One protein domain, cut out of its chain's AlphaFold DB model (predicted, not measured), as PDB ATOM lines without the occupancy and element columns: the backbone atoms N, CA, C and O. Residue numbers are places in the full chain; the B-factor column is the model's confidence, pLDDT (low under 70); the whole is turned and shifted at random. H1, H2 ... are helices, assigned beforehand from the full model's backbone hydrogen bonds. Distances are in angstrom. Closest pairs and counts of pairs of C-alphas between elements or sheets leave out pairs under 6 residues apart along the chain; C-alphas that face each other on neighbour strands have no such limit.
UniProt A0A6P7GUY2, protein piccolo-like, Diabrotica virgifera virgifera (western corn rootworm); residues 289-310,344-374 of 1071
ATOM      1  N   TYR A 289      26.314  20.308  95.317       77.25
ATOM      2  CA  TYR A 289      26.207  19.668  93.992       77.25
ATOM      3  C   TYR A 289      24.760  19.499  93.522       77.25
ATOM      4  O   TYR A 289      24.510  19.608  92.323       77.25
ATOM      5  N   ASN A 290      23.797  19.272  94.421       80.38
ATOM      6  CA  ASN A 290      22.379  19.223  94.059       80.38
ATOM      7  C   ASN A 290      21.831  20.605  93.640       80.38
ATOM      8  O   ASN A 290      20.952  20.666  92.779       80.38
ATOM      9  N   GLU A 291      22.338  21.706  94.206       75.69
ATOM     10  CA  GLU A 291      22.067  23.082  93.757       75.69
ATOM     11  C   GLU A 291      22.688  23.329  92.372       75.69
ATOM     12  O   GLU A 291      21.981  23.768  91.464       75.69
ATOM     13  N   ILE A 292      23.962  22.967  92.165       75.94
ATOM     14  CA  ILE A 292      24.663  23.126  90.876       75.94
ATOM     15  C   ILE A 292      24.010  22.267  89.780       75.94
ATOM     16  O   ILE A 292      23.747  22.764  88.687       75.94
ATOM     17  N   GLU A 293      23.656  21.006  90.048       82.31
ATOM     18  CA  GLU A 293      22.896  20.183  89.096       82.31
ATOM     19  C   GLU A 293      21.502  20.755  88.801       82.31
ATOM     20  O   GLU A 293      20.953  20.508  87.723       82.31
ATOM     21  N   ARG A 294      20.875  21.454  89.756       79.31
ATOM     22  CA  ARG A 294      19.591  22.124  89.521       79.31
ATOM     23  C   ARG A 294      19.806  23.330  88.612       79.31
ATOM     24  O   ARG A 294      19.176  23.385  87.569       79.31
ATOM     25  N   ALA A 295      20.776  24.189  88.925       70.62
ATOM     26  CA  ALA A 295      21.184  25.324  88.097       70.62
ATOM     27  C   ALA A 295      21.516  24.930  86.646       70.62
ATOM     28  O   ALA A 295      21.034  25.563  85.710       70.62
ATOM     29  N   ILE A 296      22.280  23.848  86.456       80.56
ATOM     30  CA  ILE A 296      22.582  23.278  85.136       80.56
ATOM     31  C   ILE A 296      21.292  22.874  84.412       80.56
ATOM     32  O   ILE A 296      21.102  23.244  83.260       80.56
ATOM     33  N   ARG A 297      20.370  22.170  85.081       83.06
ATOM     34  CA  ARG A 297      19.080  21.775  84.486       83.06
ATOM     35  C   ARG A 297      18.160  22.961  84.198       83.06
ATOM     36  O   ARG A 297      17.414  22.906  83.230       83.06
ATOM     37  N   ASP A 298      18.192  24.002  85.019       72.44
ATOM     38  CA  ASP A 298      17.416  25.232  84.828       72.44
ATOM     39  C   ASP A 298      17.946  26.016  83.602       72.44
ATOM     40  O   ASP A 298      17.166  26.561  82.822       72.44
ATOM     41  N   TYR A 299      19.262  25.976  83.349       76.94
ATOM     42  CA  TYR A 299      19.874  26.474  82.108       76.94
ATOM     43  C   TYR A 299      19.547  25.590  80.891       76.94
ATOM     44  O   TYR A 299      19.104  26.090  79.859       76.94
ATOM     45  N   GLU A 300      19.717  24.269  81.009       78.88
ATOM     46  CA  GLU A 300      19.495  23.295  79.928       78.88
ATOM     47  C   GLU A 300      18.036  23.214  79.458       78.88
ATOM     48  O   GLU A 300      17.801  22.938  78.283       78.88
ATOM     49  N   ARG A 301      17.054  23.483  80.333       79.44
ATOM     50  CA  ARG A 301      15.637  23.602  79.935       79.44
ATOM     51  C   ARG A 301      15.353  24.831  79.066       79.44
ATOM     52  O   ARG A 301      14.232  24.986  78.601       79.44
ATOM     53  N   GLY A 302      16.334  25.707  78.855       68.06
ATOM     54  CA  GLY A 302      16.177  26.910  78.047       68.06
ATOM     55  C   GLY A 302      15.404  28.028  78.742       68.06
ATOM     56  O   GLY A 302      15.315  29.102  78.166       68.06
ATOM     57  N   GLU A 303      14.924  27.846  79.979       69.56
ATOM     58  CA  GLU A 303      14.184  28.862  80.757       69.56
ATOM     59  C   GLU A 303      14.958  30.190  80.819       69.56
ATOM     60  O   GLU A 303      14.408  31.267  80.601       69.56
ATOM     61  N   ILE A 304      16.279  30.101  81.008       63.28
ATOM     62  CA  ILE A 304      17.200  31.245  81.063       63.28
ATOM     63  C   ILE A 304      17.356  31.947  79.700       63.28
ATOM     64  O   ILE A 304      17.578  33.158  79.651       63.28
ATOM     65  N   ILE A 305      17.224  31.200  78.604       68.81
ATOM     66  CA  ILE A 305      17.400  31.672  77.224       68.81
ATOM     67  C   ILE A 305      16.079  32.251  76.696       68.81
ATOM     68  O   ILE A 305      16.058  33.330  76.109       68.81
ATOM     69  N   GLU A 306      14.962  31.567  76.946       72.50
ATOM     70  CA  GLU A 306      13.624  32.038  76.608       72.50
ATOM     71  C   GLU A 306      13.243  33.300  77.372       72.50
ATOM     72  O   GLU A 306      12.710  34.210  76.753       72.50
ATOM     73  N   GLU A 307      13.531  33.415  78.671       64.69
ATOM     74  CA  GLU A 307      13.214  34.645  79.407       64.69
ATOM     75  C   GLU A 307      13.970  35.851  78.828       64.69
ATOM     76  O   GLU A 307      13.365  36.896  78.588       64.69
ATOM     77  N   LYS A 308      15.269  35.711  78.521       67.19
ATOM     78  CA  LYS A 308      16.036  36.782  77.864       67.19
ATOM     79  C   LYS A 308      15.497  37.100  76.455       67.19
ATOM     80  O   LYS A 308      15.422  38.273  76.101       67.19
ATOM     81  N   LYS A 309      15.029  36.105  75.688       74.50
ATOM     82  CA  LYS A 309      14.318  36.331  74.410       74.50
ATOM     83  C   LYS A 309      12.971  37.045  74.587       74.50
ATOM     84  O   LYS A 309      12.667  37.951  73.817       74.50
ATOM     85  N   ARG A 310      12.174  36.677  75.597       70.50
ATOM     86  CA  ARG A 310      10.882  37.315  75.909       70.50
ATOM     87  C   ARG A 310      11.078  38.783  76.283       70.50
ATOM     88  O   ARG A 310      10.406  39.619  75.698       70.50
ATOM     89  N   LEU A 344      24.410  46.515  69.982       51.03
ATOM     90  CA  LEU A 344      25.298  46.444  71.151       51.03
ATOM     91  C   LEU A 344      24.751  45.483  72.228       51.03
ATOM     92  O   LEU A 344      25.522  44.783  72.880       51.03
ATOM     93  N   ASN A 345      23.423  45.387  72.359       65.12
ATOM     94  CA  ASN A 345      22.722  44.433  73.230       65.12
ATOM     95  C   ASN A 345      22.577  43.027  72.604       65.12
ATOM     96  O   ASN A 345      22.255  42.061  73.304       65.12
ATOM     97  N   GLU A 346      22.793  42.887  71.292       79.69
ATOM     98  CA  GLU A 346      22.853  41.595  70.604       79.69
ATOM     99  C   GLU A 346      24.167  40.879  70.936       79.69
ATOM    100  O   GLU A 346      24.177  39.789  71.511       79.69
ATOM    101  N   THR A 347      25.285  41.555  70.671       80.12
ATOM    102  CA  THR A 347      26.632  40.988  70.822       80.12
ATOM    103  C   THR A 347      27.024  40.697  72.277       80.12
ATOM    104  O   THR A 347      27.591  39.635  72.549       80.12
ATOM    105  N   GLU A 348      26.680  41.569  73.235       80.50
ATOM    106  CA  GLU A 348      26.924  41.310  74.664       80.50
ATOM    107  C   GLU A 348      26.101  40.110  75.171       80.50
ATOM    108  O   GLU A 348      26.624  39.257  75.892       80.50
ATOM    109  N   TYR A 349      24.847  39.972  74.727       74.94
ATOM    110  CA  TYR A 349      23.996  38.824  75.057       74.94
ATOM    111  C   TYR A 349      24.528  37.505  74.481       74.94
ATOM    112  O   TYR A 349      24.548  36.497  75.193       74.94
ATOM    113  N   GLU A 350      24.976  37.480  73.221       83.31
ATOM    114  CA  GLU A 350      25.591  36.279  72.648       83.31
ATOM    115  C   GLU A 350      26.882  35.901  73.386       83.31
ATOM    116  O   GLU A 350      27.124  34.715  73.639       83.31
ATOM    117  N   GLN A 351      27.689  36.888  73.795       85.31
ATOM    118  CA  GLN A 351      28.856  36.640  74.637       85.31
ATOM    119  C   GLN A 351      28.451  36.067  76.004       85.31
ATOM    120  O   GLN A 351      29.021  35.054  76.409       85.31
ATOM    121  N   GLU A 352      27.456  36.637  76.693       78.12
ATOM    122  CA  GLU A 352      26.943  36.077  77.948       78.12
ATOM    123  C   GLU A 352      26.478  34.625  77.786       78.12
ATOM    124  O   GLU A 352      26.822  33.773  78.601       78.12
ATOM    125  N   LEU A 353      25.721  34.328  76.727       81.62
ATOM    126  CA  LEU A 353      25.186  32.994  76.454       81.62
ATOM    127  C   LEU A 353      26.306  31.976  76.166       81.62
ATOM    128  O   LEU A 353      26.221  30.801  76.533       81.62
ATOM    129  N   LYS A 354      27.387  32.434  75.527       87.56
ATOM    130  CA  LYS A 354      28.597  31.654  75.241       87.56
ATOM    131  C   LYS A 354      29.442  31.431  76.498       87.56
ATOM    132  O   LYS A 354      29.932  30.319  76.698       87.56
ATOM    133  N   GLU A 355      29.565  32.439  77.362       84.12
ATOM    134  CA  GLU A 355      30.184  32.321  78.686       84.12
ATOM    135  C   GLU A 355      29.413  31.337  79.570       84.12
ATOM    136  O   GLU A 355      29.999  30.358  80.028       84.12
ATOM    137  N   ASP A 356      28.104  31.535  79.750       77.19
ATOM    138  CA  ASP A 356      27.246  30.683  80.580       77.19
ATOM    139  C   ASP A 356      27.236  29.224  80.069       77.19
ATOM    140  O   ASP A 356      27.290  28.285  80.864       77.19
ATOM    141  N   SER A 357      27.275  29.008  78.748       84.38
ATOM    142  CA  SER A 357      27.400  27.675  78.129       84.38
ATOM    143  C   SER A 357      28.740  26.984  78.440       84.38
ATOM    144  O   SER A 357      28.770  25.809  78.829       84.38
ATOM    145  N   LEU A 358      29.866  27.705  78.332       87.19
ATOM    146  CA  LEU A 358      31.190  27.194  78.722       87.19
ATOM    147  C   LEU A 358      31.262  26.888  80.226       87.19
ATOM    148  O   LEU A 358      31.884  25.904  80.636       87.19
ATOM    149  N   LEU A 359      30.597  27.711  81.032       78.31
ATOM    150  CA  LEU A 359      30.518  27.596  82.481       78.31
ATOM    151  C   LEU A 359      29.723  26.343  82.883       78.31
ATOM    152  O   LEU A 359      30.248  25.480  83.586       78.31
ATOM    153  N   VAL A 360      28.512  26.162  82.343       82.06
ATOM    154  CA  VAL A 360      27.681  24.958  82.529       82.06
ATOM    155  C   VAL A 360      28.427  23.686  82.125       82.06
ATOM    156  O   VAL A 360      28.381  22.691  82.854       82.06
ATOM    157  N   LYS A 361      29.186  23.716  81.020       90.00
ATOM    158  CA  LYS A 361      30.043  22.591  80.622       90.00
ATOM    159  C   LYS A 361      31.088  22.258  81.695       90.00
ATOM    160  O   LYS A 361      31.184  21.102  82.095       90.00
ATOM    161  N   TYR A 362      31.831  23.249  82.194       86.00
ATOM    162  CA  TYR A 362      32.854  23.034  83.225       86.00
ATOM    163  C   TYR A 362      32.274  22.441  84.524       86.00
ATOM    164  O   TYR A 362      32.890  21.556  85.127       86.00
ATOM    165  N   PHE A 363      31.066  22.842  84.934       81.31
ATOM    166  CA  PHE A 363      30.419  22.250  86.111       81.31
ATOM    167  C   PHE A 363      29.861  20.849  85.856       81.31
ATOM    168  O   PHE A 363      30.000  19.991  86.729       81.31
ATOM    169  N   ARG A 364      29.347  20.555  84.653       87.38
ATOM    170  CA  ARG A 364      29.004  19.180  84.250       87.38
ATOM    171  C   ARG A 364      30.240  18.266  84.286       87.38
ATOM    172  O   ARG A 364      30.181  17.199  84.894       87.38
ATOM    173  N   ASP A 365      31.366  18.711  83.727       88.88
ATOM    174  CA  ASP A 365      32.647  17.985  83.735       88.88
ATOM    175  C   ASP A 365      33.174  17.781  85.180       88.88
ATOM    176  O   ASP A 365      33.709  16.721  85.523       88.88
ATOM    177  N   THR A 366      32.960  18.757  86.070       83.31
ATOM    178  CA  THR A 366      33.314  18.687  87.502       83.31
ATOM    179  C   THR A 366      32.439  17.686  88.273       83.31
ATOM    180  O   THR A 366      32.966  16.854  89.017       83.31
ATOM    181  N   ILE A 367      31.116  17.699  88.066       86.44
ATOM    182  CA  ILE A 367      30.176  16.723  88.650       86.44
ATOM    183  C   ILE A 367      30.493  15.309  88.149       86.44
ATOM    184  O   ILE A 367      30.560  14.366  88.942       86.44
ATOM    185  N   GLN A 368      30.765  15.150  86.850       91.38
ATOM    186  CA  GLN A 368      31.173  13.871  86.271       91.38
ATOM    187  C   GLN A 368      32.499  13.378  86.876       91.38
ATOM    188  O   GLN A 368      32.638  12.197  87.193       91.38
ATOM    189  N   THR A 369      33.453  14.277  87.125       89.75
ATOM    190  CA  THR A 369      34.718  13.932  87.786       89.75
ATOM    191  C   THR A 369      34.497  13.470  89.233       89.75
ATOM    192  O   THR A 369      35.005  12.417  89.615       89.75
ATOM    193  N   ARG A 370      33.689  14.182  90.040       86.00
ATOM    194  CA  ARG A 370      33.424  13.781  91.439       86.00
ATOM    195  C   ARG A 370      32.561  12.521  91.551       86.00
ATOM    196  O   ARG A 370      32.764  11.736  92.475       86.00
ATOM    197  N   THR A 371      31.639  12.279  90.619       88.88
ATOM    198  CA  THR A 371      30.853  11.029  90.587       88.88
ATOM    199  C   THR A 371      31.695   9.825  90.157       88.88
ATOM    200  O   THR A 371      31.569   8.764  90.767       88.88
ATOM    201  N   MET A 372      32.626   9.985  89.206       93.38
ATOM    202  CA  MET A 372      33.632   8.954  88.918       93.38
ATOM    203  C   MET A 372      34.548   8.696  90.121       93.38
ATOM    204  O   MET A 372      34.790   7.536  90.440       93.38
ATOM    205  N   GLN A 373      34.992   9.738  90.833       90.00
ATOM    206  CA  GLN A 373      35.791   9.579  92.053       90.00
ATOM    207  C   GLN A 373      35.024   8.802  93.138       90.00
ATOM    208  O   GLN A 373      35.538   7.803  93.634       90.00
ATOM    209  N   LYS A 374      33.759   9.161  93.418       90.12
ATOM    210  CA  LYS A 374      32.892   8.420  94.358       90.12
ATOM    211  C   LYS A 374      32.768   6.931  94.001       90.12
ATOM    212  O   LYS A 374      32.800   6.095  94.900       90.12
TER     213      LYS A 374
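This is residues 289 to 310 and 344 to 374 of the 1071 residues of the protein "protein piccolo-like" of Diabrotica virgifera virgifera (western corn rootworm) (UniProt A0A6P7GUY2). One long straight helix, H3, makes the length of a rod, and two shorter helices, H1 and then H2, follow one another in a broken row along one side of it, running the opposite way. H1 packs on residues 360 to 367 of H3, while H2 lies nearly parallel to H3 with a looser gap. The printed part has 53 residues with three named helices in the order H1, H2, H3 and no named strand; the class is all helix. It is loose, with a radius of gyration of the C-alphas of 13.1 A, and spans 45 by 17 by 12 A.

H1, residues 289 to 300, begins with C-alpha 289 at (26.207, 19.668, 93.992) and is 16.0 A long from first to last C-alpha. H2, residues 303 to 310, is 10.3 A long. H3, residues 344 to 374, is 45.2 A long and runs from C-alpha 344 at (25.298, 46.444, 71.151) to C-alpha 374 at (32.892, 8.420, 94.358).

H1 touches H3 opposite ways at a steep tilt of 39 degrees; their closest C-alphas, of Ile 296 and Val 360, are 6.0 A apart. H1 and H2 are close but not clearly touching, with the closest C-alphas, of Asp 298 and Ile 304, 7.1 A apart. They run the same way at a tilt of 35.0 degrees, only just steep. H2 and H3 are close but not clearly touching, opposite ways at a shallow tilt of 8 degrees; their closest C-alphas, of Ile 305 and Leu 353, are 7.9 A apart. Each O i to N i+4 pair is within hydrogen-bond range in H1, against 3 of 4 in H2 and 26 of 27 in H3.

The C-alphas of Leu 344 and Lys 374, the two farthest apart, are 45.2 A apart. A tight link joins H1 to H2. Residues 311 to 343 are not printed, and C-alphas 310 and 344 are 17.7 A apart across this cut. The mean pLDDT of the printed part is 79.3, with values under 70 at residues 302 to 305, 307 to 308 and 344 to 345.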